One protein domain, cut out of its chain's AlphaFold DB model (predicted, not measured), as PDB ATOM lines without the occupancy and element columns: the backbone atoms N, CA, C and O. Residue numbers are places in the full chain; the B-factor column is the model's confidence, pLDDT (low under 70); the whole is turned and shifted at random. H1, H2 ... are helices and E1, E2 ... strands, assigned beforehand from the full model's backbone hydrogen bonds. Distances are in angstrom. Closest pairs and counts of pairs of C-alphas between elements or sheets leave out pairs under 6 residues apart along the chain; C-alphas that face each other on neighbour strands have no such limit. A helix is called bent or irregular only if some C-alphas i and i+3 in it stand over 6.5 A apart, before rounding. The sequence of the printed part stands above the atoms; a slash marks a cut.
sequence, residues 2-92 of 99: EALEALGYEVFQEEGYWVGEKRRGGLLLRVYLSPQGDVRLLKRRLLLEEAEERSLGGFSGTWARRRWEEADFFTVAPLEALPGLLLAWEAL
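This is residues 2 to 92 of the 99 residues of an uncharacterized protein of Thermus oshimai JL-2 (UniProt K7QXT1). A twisted five-stranded antiparallel sheet has two helices, H1 and H2, packed over one face, while its E4-E5 hairpin runs far past the other strands. Residues 49 to 66 of that hairpin stick out as a long arm with a bent tip, which makes the longest axis. The printed part has 91 residues, in the order H1 E1 E2 E3 E4 E5 H2; the class is mixed, helices and strands. The sheet's order is E1 - E2 - E3 - E4 - E5. The whole is loose, with a radius of gyration of the C-alphas of 17.2 A and spans of 55 by 27 by 20 A.

In the sheet, E1 is residues 10 to 14, E2 17 to 24, E3 27 to 33, E4 38 to 56, 42.1 A long, and E5 59 to 76, 48.0 A long. H1 is residues 2 to 6, from C-alpha 2 at (97.803, 98.548, 58.242). H2 is residues 79 to 91, 19.4 A long, with C-alpha 91 at (97.163, 118.800, 57.452); it is irregular, C-alphas 80 and 83 being 7.1 A apart.

The strands form a meander, each the antiparallel neighbour of the one before, with N 12 and O 19 at 2.9 A, N 20 and O 31 at 2.8 A, N 30 and O 42 at 2.8 A, and N 52 and O 63 at 3.0 A. E4 bends by 109 degrees at residue 53 and E5 by 76 degrees at residue 62. H2 is on the sheet at a height of 10.1 A, forming two layers, a helix on one face of a sheet; it runs along the strands, at 20 degrees to E4 on the local plane. H1 is on the same face, at a height of 8.7 A. H1 and H2 only just touch, with 3 pairs of C-alphas within 8 A, through residues 82 to 83 of H2 alone; the closest C-alphas are those of Ala 3 and Pro 83, 6.1 A apart. Every O i to N i+4 pair of H1 is within hydrogen-bond range, and 7 of 9 in H2.

The two C-alphas farthest apart, of Gly 58 and Glu 80, are 56.1 A apart. The printed part has no cut, its links are tight, and no printed residue is under 70 in pLDDT.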
ATOM      1  N   GLU A   2      97.766  98.370  59.710       82.75
ATOM      2  CA  GLU A   2      97.803  98.548  58.242       82.75
ATOM      3  C   GLU A   2      97.530  99.992  57.788       82.75
ATOM      4  O   GLU A   2      98.216 100.514  56.918       82.75
ATOM      5  N   ALA A   3      96.577 100.682  58.427       85.38
ATOM      6  CA  ALA A   3      96.283 102.087  58.134       85.38
ATOM      7  C   ALA A   3      97.475 103.036  58.378       85.38
ATOM      8  O   ALA A   3      97.672 103.975  57.615       85.38
ATOM      9  N   LEU A   4      98.268 102.803  59.429       90.56
ATOM     10  CA  LEU A   4      99.442 103.623  59.746       90.56
ATOM     11  C   LEU A   4     100.570 103.355  58.747       90.56
ATOM     12  O   LEU A   4     101.151 104.294  58.206       90.56
ATOM     13  N   GLU A   5     100.830 102.085  58.445       92.25
ATOM     14  CA  GLU A   5     101.847 101.680  57.468       92.25
ATOM     15  C   GLU A   5     101.508 102.205  56.064       92.25
ATOM     16  O   GLU A   5     102.369 102.768  55.390       92.25
ATOM     17  N   ALA A   6     100.237 102.128  55.655       91.69
ATOM     18  CA  ALA A   6      99.755 102.682  54.387       91.69
ATOM     19  C   ALA A   6      99.929 104.209  54.293       91.69
ATOM     20  O   ALA A   6     100.127 104.750  53.205       91.69
ATOM     21  N   LEU A   7      99.892 104.912  55.430       91.50
ATOM     22  CA  LEU A   7     100.165 106.349  55.527       91.50
ATOM     23  C   LEU A   7     101.666 106.672  55.674       91.50
ATOM     24  O   LEU A   7     102.045 107.848  55.749       91.50
ATOM     25  N   GLY A   8     102.527 105.652  55.672       93.75
ATOM     26  CA  GLY A   8     103.981 105.779  55.734       93.75
ATOM     27  C   GLY A   8     104.529 106.026  57.138       93.75
ATOM     28  O   GLY A   8     105.564 106.680  57.264       93.75
ATOM     29  N   TYR A   9     103.827 105.572  58.177       95.94
ATOM     30  CA  TYR A   9     104.366 105.510  59.534       95.94
ATOM     31  C   TYR A   9     105.175 104.227  59.727       95.94
ATOM     32  O   TYR A   9     104.776 103.155  59.273       95.94
ATOM     33  N   GLU A  10     106.273 104.332  60.464       96.62
ATOM     34  CA  GLU A  10     106.944 103.185  61.065       96.62
ATOM     35  C   GLU A  10     106.153 102.762  62.302       96.62
ATOM     36  O   GLU A  10     105.895 103.589  63.180       96.62
ATOM     37  N   VAL A  11     105.739 101.496  62.367       96.00
ATOM     38  CA  VAL A  11     104.861 101.003  63.433       96.00
ATOM     39  C   VAL A  11     105.602 100.046  64.358       96.00
ATOM     40  O   VAL A  11     106.257  99.108  63.910       96.00
ATOM     41  N   PHE A  12     105.472 100.266  65.661       95.31
ATOM     42  CA  PHE A  12     106.029  99.412  66.708       95.31
ATOM     43  C   PHE A  12     105.113  99.384  67.936       95.31
ATOM     44  O   PHE A  12     104.118 100.104  68.004       95.31
ATOM     45  N   GLN A  13     105.421  98.516  68.900       94.31
ATOM     46  CA  GLN A  13     104.721  98.481  70.182       94.31
ATOM     47  C   GLN A  13     105.544  99.169  71.270       94.31
ATOM     48  O   GLN A  13     106.749  98.949  71.371       94.31
ATOM     49  N   GLU A  14     104.876  99.957  72.108       93.00
ATOM     50  CA  GLU A  14     105.466 100.632  73.267       93.00
ATOM     51  C   GLU A  14     104.432 100.657  74.397       93.00
ATOM     52  O   GLU A  14     103.311 101.111  74.194       93.00
ATOM     53  N   GLU A  15     104.777 100.118  75.571       88.56
ATOM     54  CA  GLU A  15     103.944 100.165  76.791       88.56
ATOM     55  C   GLU A  15     102.461  99.758  76.604       88.56
ATOM     56  O   GLU A  15     101.564 100.289  77.254       88.56
ATOM     57  N   GLY A  16     102.182  98.796  75.718       88.25
ATOM     58  CA  GLY A  16     100.818  98.322  75.435       88.25
ATOM     59  C   GLY A  16     100.053  99.127  74.377       88.25
ATOM     60  O   GLY A  16      98.904  98.798  74.086       88.25
ATOM     61  N   TYR A  17     100.689 100.124  73.763       90.50
ATOM     62  CA  TYR A  17     100.171 100.886  72.628       90.50
ATOM     63  C   TYR A  17     100.787 100.410  71.315       90.50
ATOM     64  O   TYR A  17     101.946  99.990  71.261       90.50
ATOM     65  N   TRP A  18     100.025 100.554  70.234       93.38
ATOM     66  CA  TRP A  18     100.582 100.590  68.887       93.38
ATOM     67  C   TRP A  18     101.002 102.017  68.576       93.38
ATOM     68  O   TRP A  18     100.167 102.923  68.571       93.38
ATOM     69  N   VAL A  19     102.286 102.209  68.307       95.94
ATOM     70  CA  VAL A  19     102.864 103.517  68.023       95.94
ATOM     71  C   VAL A  19     103.225 103.600  66.552       95.94
ATOM     72  O   VAL A  19     103.957 102.755  66.050       95.94
ATOM     73  N   GLY A  20     102.703 104.613  65.865       96.56
ATOM     74  CA  GLY A  20     103.156 105.013  64.537       96.56
ATOM     75  C   GLY A  20     104.049 106.241  64.641       96.56
ATOM     76  O   GLY A  20     103.595 107.273  65.130       96.56
ATOM     77  N   GLU A  21     105.282 106.175  64.144       97.25
ATOM     78  CA  GLU A  21     106.191 107.320  64.040       97.25
ATOM     79  C   GLU A  21     106.436 107.700  62.575       97.25
ATOM     80  O   GLU A  21     106.646 106.849  61.714       97.25
ATOM     81  N   LYS A  22     106.414 108.999  62.273       95.56
ATOM     82  CA  LYS A  22     106.702 109.527  60.937       95.56
ATOM     83  C   LYS A  22     107.484 110.826  61.052       95.56
ATOM     84  O   LYS A  22     107.102 111.733  61.789       95.56
ATOM     85  N   ARG A  23     108.594 110.925  60.316       93.31
ATOM     86  CA  ARG A  23     109.494 112.088  60.334       93.31
ATOM     87  C   ARG A  23     109.564 112.745  58.967       93.31
ATOM     88  O   ARG A  23     109.802 112.069  57.970       93.31
ATOM     89  N   ARG A  24     109.381 114.067  58.910       87.69
ATOM     90  CA  ARG A  24     109.463 114.857  57.669       87.69
ATOM     91  C   ARG A  24     110.002 116.256  57.956       87.69
ATOM     92  O   ARG A  24     109.362 117.010  58.670       87.69
ATOM     93  N   GLY A  25     111.167 116.612  57.409       81.75
ATOM     94  CA  GLY A  25     111.673 117.997  57.428       81.75
ATOM     95  C   GLY A  25     111.701 118.673  58.809       81.75
ATOM     96  O   GLY A  25     111.236 119.797  58.940       81.75
ATOM     97  N   GLY A  26     112.178 117.982  59.854       84.69
ATOM     98  CA  GLY A  26     112.211 118.516  61.229       84.69
ATOM     99  C   GLY A  26     110.893 118.397  62.010       84.69
ATOM    100  O   GLY A  26     110.849 118.756  63.187       84.69
ATOM    101  N   LEU A  27     109.842 117.856  61.386       91.50
ATOM    102  CA  LEU A  27     108.587 117.467  62.020       91.50
ATOM    103  C   LEU A  27     108.622 115.988  62.411       91.50
ATOM    104  O   LEU A  27     108.910 115.121  61.583       91.50
ATOM    105  N   LEU A  28     108.285 115.711  63.663       94.69
ATOM    106  CA  LEU A  28     107.997 114.391  64.198       94.69
ATOM    107  C   LEU A  28     106.489 114.280  64.427       94.69
ATOM    108  O   LEU A  28     105.904 115.096  65.135       94.69
ATOM    109  N   LEU A  29     105.886 113.251  63.850       95.62
ATOM    110  CA  LEU A  29     104.509 112.849  64.084       95.62
ATOM    111  C   LEU A  29     104.539 111.511  64.815       95.62
ATOM    112  O   LEU A  29     105.152 110.562  64.322       95.62
ATOM    113  N   ARG A  30     103.881 111.427  65.969       96.81
ATOM    114  CA  ARG A  30     103.645 110.171  66.679       96.81
ATOM    115  C   ARG A  30     102.163 109.959  66.912       96.81
ATOM    116  O   ARG A  30     101.461 110.872  67.329       96.81
ATOM    117  N   VAL A  31     101.713 108.743  66.659       96.06
ATOM    118  CA  VAL A  31     100.345 108.291  66.889       96.06
ATOM    119  C   VAL A  31     100.420 107.156  67.887       96.06
ATOM    120  O   VAL A  31     101.087 106.170  67.607       96.06
ATOM    121  N   TYR A  32      99.735 107.271  69.014       95.12
ATOM    122  CA  TYR A  32      99.576 106.190  69.977       95.12
ATOM    123  C   TYR A  32      98.143 105.685  69.889       95.12
ATOM    124  O   TYR A  32      97.204 106.467  70.045       95.12
ATOM    125  N   LEU A  33      97.983 104.391  69.634       93.19
ATOM    126  CA  LEU A  33      96.693 103.717  69.569       93.19
ATOM    127  C   LEU A  33      96.614 102.688  70.690       93.19
ATOM    128  O   LEU A  33      97.403 101.736  70.715       93.19
ATOM    129  N   SER A  34      95.664 102.867  71.605       90.44
ATOM    130  CA  SER A  34      95.360 101.850  72.606       90.44
ATOM    131  C   SER A  34      94.498 100.736  71.989       90.44
ATOM    132  O   SER A  34      93.730 100.982  71.052       90.44
ATOM    133  N   PRO A  35      94.560  99.504  72.522       84.94
ATOM    134  CA  PRO A  35      93.609  98.446  72.177       84.94
ATOM    135  C   PRO A  35      92.136  98.820  72.424       84.94
ATOM    136  O   PRO A  35      91.243  98.197  71.857       84.94
ATOM    137  N   GLN A  36      91.881  99.812  73.278       85.81
ATOM    138  CA  GLN A  36      90.557 100.284  73.675       85.81
ATOM    139  C   GLN A  36      90.010 101.389  72.753       85.81
ATOM    140  O   GLN A  36      88.856 101.782  72.906       85.81
ATOM    141  N   GLY A  37      90.799 101.851  71.774       86.00
ATOM    142  CA  GLY A  37      90.397 102.884  70.811       86.00
ATOM    143  C   GLY A  37      90.776 104.311  71.211       86.00
ATOM    144  O   GLY A  37      90.353 105.262  70.548       86.00
ATOM    145  N   ASP A  38      91.580 104.478  72.263       93.25
ATOM    146  CA  ASP A  38      92.166 105.772  72.603       93.25
ATOM    147  C   ASP A  38      93.248 106.119  71.588       93.25
ATOM    148  O   ASP A  38      94.112 105.303  71.250       93.25
ATOM    149  N   VAL A  39      93.205 107.361  71.125       94.62
ATOM    150  CA  VAL A  39      94.129 107.902  70.143       94.62
ATOM    151  C   VAL A  39      94.790 109.130  70.738       94.62
ATOM    152  O   VAL A  39      94.125 110.121  71.048       94.62
ATOM    153  N   ARG A  40      96.116 109.086  70.847       95.50
ATOM    154  CA  ARG A  40      96.935 110.264  71.140       95.50
ATOM    155  C   ARG A  40      97.776 110.606  69.923       95.50
ATOM    156  O   ARG A  40      98.471 109.745  69.388       95.50
ATOM    157  N   LEU A  41      97.726 111.860  69.501       95.50
ATOM    158  CA  LEU A  41      98.466 112.378  68.359       95.50
ATOM    159  C   LEU A  41      99.433 113.443  68.857       95.50
ATOM    160  O   LEU A  41      99.018 114.473  69.375       95.50
ATOM    161  N   LEU A  42     100.722 113.199  68.674       95.50
ATOM    162  CA  LEU A  42     101.789 114.095  69.085       95.50
ATOM    163  C   LEU A  42     102.490 114.644  67.851       95.50
ATOM    164  O   LEU A  42     102.995 113.894  67.011       95.50
ATOM    165  N   LYS A  43     102.548 115.967  67.754       94.75
ATOM    166  CA  LYS A  43     103.240 116.684  66.691       94.75
ATOM    167  C   LYS A  43     104.344 117.518  67.305       94.75
ATOM    168  O   LYS A  43     104.066 118.399  68.105       94.75
ATOM    169  N   ARG A  44     105.593 117.256  66.928       94.50
ATOM    170  CA  ARG A  44     106.754 117.984  67.443       94.50
ATOM    171  C   ARG A  44     107.587 118.552  66.305       94.50
ATOM    172  O   ARG A  44     108.128 117.796  65.502       94.50
ATOM    173  N   ARG A  45     107.716 119.874  66.238       92.25
ATOM    174  CA  ARG A  45     108.468 120.595  65.200       92.25
ATOM    175  C   ARG A  45     109.709 121.239  65.806       92.25
ATOM    176  O   ARG A  45     109.616 121.930  66.817       92.25
ATOM    177  N   LEU A  46     110.872 121.025  65.197       89.44
ATOM    178  CA  LEU A  46     112.085 121.766  65.551       89.44
ATOM    179  C   LEU A  46     111.980 123.192  64.999       89.44
ATOM    180  O   LEU A  46     111.888 123.370  63.789       89.44
ATOM    181  N   LEU A  47     112.006 124.194  65.875       88.56
ATOM    182  CA  LEU A  47     111.966 125.611  65.492       88.56
ATOM    183  C   LEU A  47     113.361 126.224  65.356       88.56
ATOM    184  O   LEU A  47     113.565 127.155  64.586       88.56
ATOM    185  N   LEU A  48     114.317 125.749  66.154       87.50
ATOM    186  CA  LEU A  48     115.683 126.263  66.162       87.50
ATOM    187  C   LEU A  48     116.636 125.171  66.625       87.50
ATOM    188  O   LEU A  48     116.373 124.532  67.643       87.50
ATOM    189  N   GLU A  49     117.764 125.046  65.938       89.50
ATOM    190  CA  GLU A  49     118.949 124.341  66.413       89.50
ATOM    191  C   GLU A  49     120.174 125.209  66.127       89.50
ATOM    192  O   GLU A  49     120.489 125.486  64.973       89.50
ATOM    193  N   GLU A  50     120.834 125.670  67.186       91.44
ATOM    194  CA  GLU A  50     122.039 126.493  67.100       91.44
ATOM    195  C   GLU A  50     123.104 125.963  68.059       91.44
ATOM    196  O   GLU A  50     122.791 125.478  69.148       91.44
ATOM    197  N   ALA A  51     124.366 126.044  67.648       91.12
ATOM    198  CA  ALA A  51     125.510 125.781  68.507       91.12
ATOM    199  C   ALA A  51     126.202 127.111  68.804       91.12
ATOM    200  O   ALA A  51     126.557 127.844  67.882       91.12
ATOM    201  N   GLU A  52     126.385 127.422  70.083       90.56
ATOM    202  CA  GLU A  52     126.983 128.677  70.538       90.56
ATOM    203  C   GLU A  52     128.056 128.377  71.587       90.56
ATOM    204  O   GLU A  52     127.876 127.509  72.446       90.56
ATOM    205  N   GLU A  53     129.177 129.096  71.539       91.75
ATOM    206  CA  GLU A  53     130.106 129.104  72.665       91.75
ATOM    207  C   GLU A  53     129.467 129.820  73.855       91.75
ATOM    208  O   GLU A  53     129.137 131.003  73.791       91.75
ATOM    209  N   ARG A  54     129.292 129.101  74.964       90.75
ATOM    210  CA  ARG A  54     128.744 129.652  76.207       90.75
ATOM    211  C   ARG A  54     129.467 129.116  77.426       90.75
ATOM    212  O   ARG A  54     130.033 128.024  77.418       90.75
ATOM    213  N   SER A  55     129.379 129.888  78.505       89.81
ATOM    214  CA  SER A  55     129.710 129.432  79.850       89.81
ATOM    215  C   SER A  55     128.422 129.168  80.628       89.81
ATOM    216  O   SER A  55     127.646 130.093  80.875       89.81
ATOM    217  N   LEU A  56     128.169 127.907  80.990       86.44
ATOM    218  CA  LEU A  56     127.033 127.501  81.822       86.44
ATOM    219  C   LEU A  56     127.558 126.969  83.154       86.44
ATOM    220  O   LEU A  56     128.331 126.016  83.185       86.44
ATOM    221  N   GLY A  57     127.179 127.612  84.261       88.19
ATOM    222  CA  GLY A  57     127.645 127.215  85.596       88.19
ATOM    223  C   GLY A  57     129.172 127.243  85.763       88.19
ATOM    224  O   GLY A  57     129.708 126.460  86.537       88.19
ATOM    225  N   GLY A  58     129.874 128.103  85.014       91.81
ATOM    226  CA  GLY A  58     131.339 128.197  85.022       91.81
ATOM    227  C   GLY A  58     132.056 127.283  84.020       91.81
ATOM    228  O   GLY A  58     133.269 127.404  83.862       91.81
ATOM    229  N   PHE A  59     131.336 126.419  83.300       90.94
ATOM    230  CA  PHE A  59     131.909 125.549  82.272       90.94
ATOM    231  C   PHE A  59     131.780 126.185  80.890       90.94
ATOM    232  O   PHE A  59     130.675 126.316  80.360       90.94
ATOM    233  N   SER A  60     132.921 126.559  80.308       93.44
ATOM    234  CA  SER A  60     132.997 127.110  78.951       93.44
ATOM    235  C   SER A  60     133.099 125.991  77.916       93.44
ATOM    236  O   SER A  60     133.875 125.055  78.095       93.44
ATOM    237  N   GLY A  61     132.329 126.094  76.836       93.94
ATOM    238  CA  GLY A  61     132.364 125.151  75.721       93.94
ATOM    239  C   GLY A  61     131.321 125.481  74.655       93.94
ATOM    240  O   GLY A  61     130.575 126.452  74.780       93.94
ATOM    241  N   THR A  62     131.263 124.667  73.604       94.50
ATOM    242  CA  THR A  62     130.203 124.746  72.594       94.50
ATOM    243  C   THR A  62     128.953 124.038  73.109       94.50
ATOM    244  O   THR A  62     128.977 122.836  73.374       94.50
ATOM    245  N   TRP A  63     127.851 124.773  73.223       91.31
ATOM    246  CA  TRP A  63     126.568 124.255  73.684       91.31
ATOM    247  C   TRP A  63     125.547 124.289  72.554       91.31
ATOM    248  O   TRP A  63     125.388 125.303  71.878       91.31
ATOM    249  N   ALA A  64     124.820 123.186  72.376       91.31
ATOM    250  CA  ALA A  64     123.694 123.127  71.455       91.31
ATOM    251  C   ALA A  64     122.417 123.613  72.153       91.31
ATOM    252  O   ALA A  64     122.019 123.081  73.192       91.31
ATOM    253  N   ARG A  65     121.739 124.590  71.557       88.75
ATOM    254  CA  ARG A  65     120.411 125.048  71.960       88.75
ATOM    255  C   ARG A  65     119.396 124.603  70.918       88.75
ATOM    256  O   ARG A  65     119.500 124.946  69.745       88.75
ATOM    257  N   ARG A  66     118.382 123.868  71.374       90.88
ATOM    258  CA  ARG A  66     117.253 123.423  70.552       90.88
ATOM    259  C   ARG A  66     115.951 123.989  71.099       90.88
ATOM    260  O   ARG A  66     115.750 123.983  72.312       90.88
ATOM    261  N   ARG A  67     115.064 124.464  70.225       90.69
ATOM    262  CA  ARG A  67     113.687 124.846  70.581       90.69
ATOM    263  C   ARG A  67     112.709 124.037  69.758       90.69
ATOM    264  O   ARG A  67     112.865 123.950  68.543       90.69
ATOM    265  N   TRP A  68     111.704 123.492  70.425       91.62
ATOM    266  CA  TRP A  68     110.660 122.689  69.810       91.62
ATOM    267  C   TRP A  68     109.304 123.321  70.085       91.62
ATOM    268  O   TRP A  68     109.093 123.891  71.154       91.62
ATOM    269  N   GLU A  69     108.406 123.190  69.123       92.94
ATOM    270  CA  GLU A  69     106.971 123.315  69.330       92.94
ATOM    271  C   GLU A  69     106.388 121.911  69.427       92.94
ATOM    272  O   GLU A  69     106.767 121.029  68.650       92.94
ATOM    273  N   GLU A  70     105.502 121.695  70.391       94.56
ATOM    274  CA  GLU A  70     104.836 120.418  70.599       94.56
ATOM    275  C   GLU A  70     103.334 120.644  70.754       94.56
ATOM    276  O   GLU A  70     102.906 121.488  71.541       94.56
ATOM    277  N   ALA A  71     102.547 119.888  69.995       93.38
ATOM    278  CA  ALA A  71     101.099 119.852  70.085       93.38
ATOM    279  C   ALA A  71     100.652 118.413  70.344       93.38
ATOM    280  O   ALA A  71     101.058 117.487  69.635       93.38
ATOM    281  N   ASP A  72      99.823 118.243  71.368       95.31
ATOM    282  CA  ASP A  72      99.345 116.949  71.840       95.31
ATOM    283  C   ASP A  72      97.818 116.933  71.775       95.31
ATOM    284  O   ASP A  72      97.145 117.806  72.331       95.31
ATOM    285  N   PHE A  73      97.272 115.961  71.056       93.94
ATOM    286  CA  PHE A  73      95.843 115.815  70.819       93.94
ATOM    287  C   PHE A  73      95.387 114.458  71.330       93.94
ATOM    288  O   PHE A  73      96.044 113.446  71.099       93.94
ATOM    289  N   PHE A  74      94.220 114.427  71.965       94.00
ATOM    290  CA  PHE A  74      93.651 113.213  72.534       94.00
ATOM    291  C   PHE A  74      92.213 113.063  72.079       94.00
ATOM    292  O   PHE A  74      91.429 114.014  72.123       94.00
ATOM    293  N   THR A  75      91.858 111.864  71.641       94.06
ATOM    294  CA  THR A  75      90.486 111.534  71.282       94.06
ATOM    295  C   THR A  75      90.240 110.039  71.420       94.06
ATOM    296  O   THR A  75      91.169 109.255  71.597       94.06
ATOM    297  N   VAL A  76      88.978 109.645  71.322       93.88
ATOM    298  CA  VAL A  76      88.573 108.251  71.159       93.88
ATOM    299  C   VAL A  76      87.967 108.149  69.773       93.88
ATOM    300  O   VAL A  76      87.045 108.900  69.445       93.88
ATOM    301  N   ALA A  77      88.488 107.250  68.946       87.50
ATOM    302  CA  ALA A  77      88.023 107.095  67.574       87.50
ATOM    303  C   ALA A  77      87.939 105.615  67.186       87.50
ATOM    304  O   ALA A  77      88.824 104.834  67.544       87.50
ATOM    305  N   PRO A  78      86.903 105.213  66.425       87.38
ATOM    306  CA  PRO A  78      86.850 103.872  65.863       87.38
ATOM    307  C   PRO A  78      87.977 103.686  64.836       87.38
ATOM    308  O   PRO A  78      88.392 104.641  64.169       87.38
ATOM    309  N   LEU A  79      88.471 102.451  64.690       83.75
ATOM    310  CA  LEU A  79      89.624 102.140  63.833       83.75
ATOM    311  C   LEU A  79      89.387 102.535  62.368       83.75
ATOM    312  O   LEU A  79      90.316 102.947  61.678       83.75
ATOM    313  N   GLU A  80      88.140 102.466  61.909       88.38
ATOM    314  CA  GLU A  80      87.721 102.805  60.550       88.38
ATOM    315  C   GLU A  80      87.837 104.309  60.261       88.38
ATOM    316  O   GLU A  80      88.034 104.706  59.113       88.38
ATOM    317  N   ALA A  81      87.744 105.157  61.292       89.38
ATOM    318  CA  ALA A  81      87.881 106.606  61.161       89.38
ATOM    319  C   ALA A  81      89.345 107.080  61.227       89.38
ATOM    320  O   ALA A  81      89.634 108.214  60.831       89.38
ATOM    321  N   LEU A  82      90.272 106.228  61.691       89.31
ATOM    322  CA  LEU A  82      91.681 106.590  61.881       89.31
ATOM    323  C   LEU A  82      92.345 107.170  60.628       89.31
ATOM    324  O   LEU A  82      92.975 108.216  60.762       89.31
ATOM    325  N   PRO A  83      92.216 106.588  59.417       92.12
ATOM    326  CA  PRO A  83      92.892 107.142  58.246       92.12
ATOM    327  C   PRO A  83      92.491 108.596  57.967       92.12
ATOM    328  O   PRO A  83      93.350 109.441  57.724       92.12
ATOM    329  N   GLY A  84      91.194 108.905  58.054       92.38
ATOM    330  CA  GLY A  84      90.680 110.259  57.838       92.38
ATOM    331  C   GLY A  84      91.123 111.235  58.927       92.38
ATOM    332  O   GLY A  84      91.549 112.346  58.616       92.38
ATOM    333  N   LEU A  85      91.082 110.802  60.192       92.75
ATOM    334  CA  LEU A  85      91.558 111.586  61.333       92.75
ATOM    335  C   LEU A  85      93.042 111.941  61.190       92.75
ATOM    336  O   LEU A  85      93.414 113.099  61.361       92.75
ATOM    337  N   LEU A  86      93.881 110.959  60.854       92.75
ATOM    338  CA  LEU A  86      95.323 111.149  60.711       92.75
ATOM    339  C   LEU A  86      95.658 112.084  59.554       92.75
ATOM    340  O   LEU A  86      96.483 112.970  59.724       92.75
ATOM    341  N   LEU A  87      94.977 111.955  58.412       92.69
ATOM    342  CA  LEU A  87      95.162 112.871  57.284       92.69
ATOM    343  C   LEU A  87      94.756 114.311  57.631       92.69
ATOM    344  O   LEU A  87      95.485 115.246  57.303       92.69
ATOM    345  N   ALA A  88      93.623 114.498  58.315       92.88
ATOM    346  CA  ALA A  88      93.190 115.818  58.772       92.88
ATOM    347  C   ALA A  88      94.174 116.417  59.792       92.88
ATOM    348  O   ALA A  88      94.499 117.602  59.724       92.88
ATOM    349  N   TRP A  89      94.690 115.592  60.702       92.88
ATOM    350  CA  TRP A  89      95.688 115.997  61.686       92.88
ATOM    351  C   TRP A  89      97.057 116.326  61.078       92.88
ATOM    352  O   TRP A  89      97.668 117.328  61.444       92.88
ATOM    353  N   GLU A  90      97.531 115.539  60.111       91.31
ATOM    354  CA  GLU A  90      98.757 115.849  59.367       91.31
ATOM    355  C   GLU A  90      98.649 117.203  58.640       91.31
ATOM    356  O   GLU A  90      99.651 117.911  58.521       91.31
ATOM    357  N   ALA A  91      97.443 117.568  58.187       89.12
ATOM    358  CA  ALA A  91      97.163 118.800  57.452       89.12
ATOM    359  C   ALA A  91      96.960 120.046  58.331       89.12
ATOM    360  O   ALA A  91      97.109 121.161  57.821       89.12
ATOM    361  N   LEU A  92      96.658 119.892  59.630       82.38
ATOM    362  CA  LEU A  92      96.754 121.002  60.586       82.38
ATOM    363  C   LEU A  92      98.167 121.601  60.434       82.38
ATOM    364  O   LEU A  92      99.139 120.868  60.315       82.38
TER     365      LEU A  92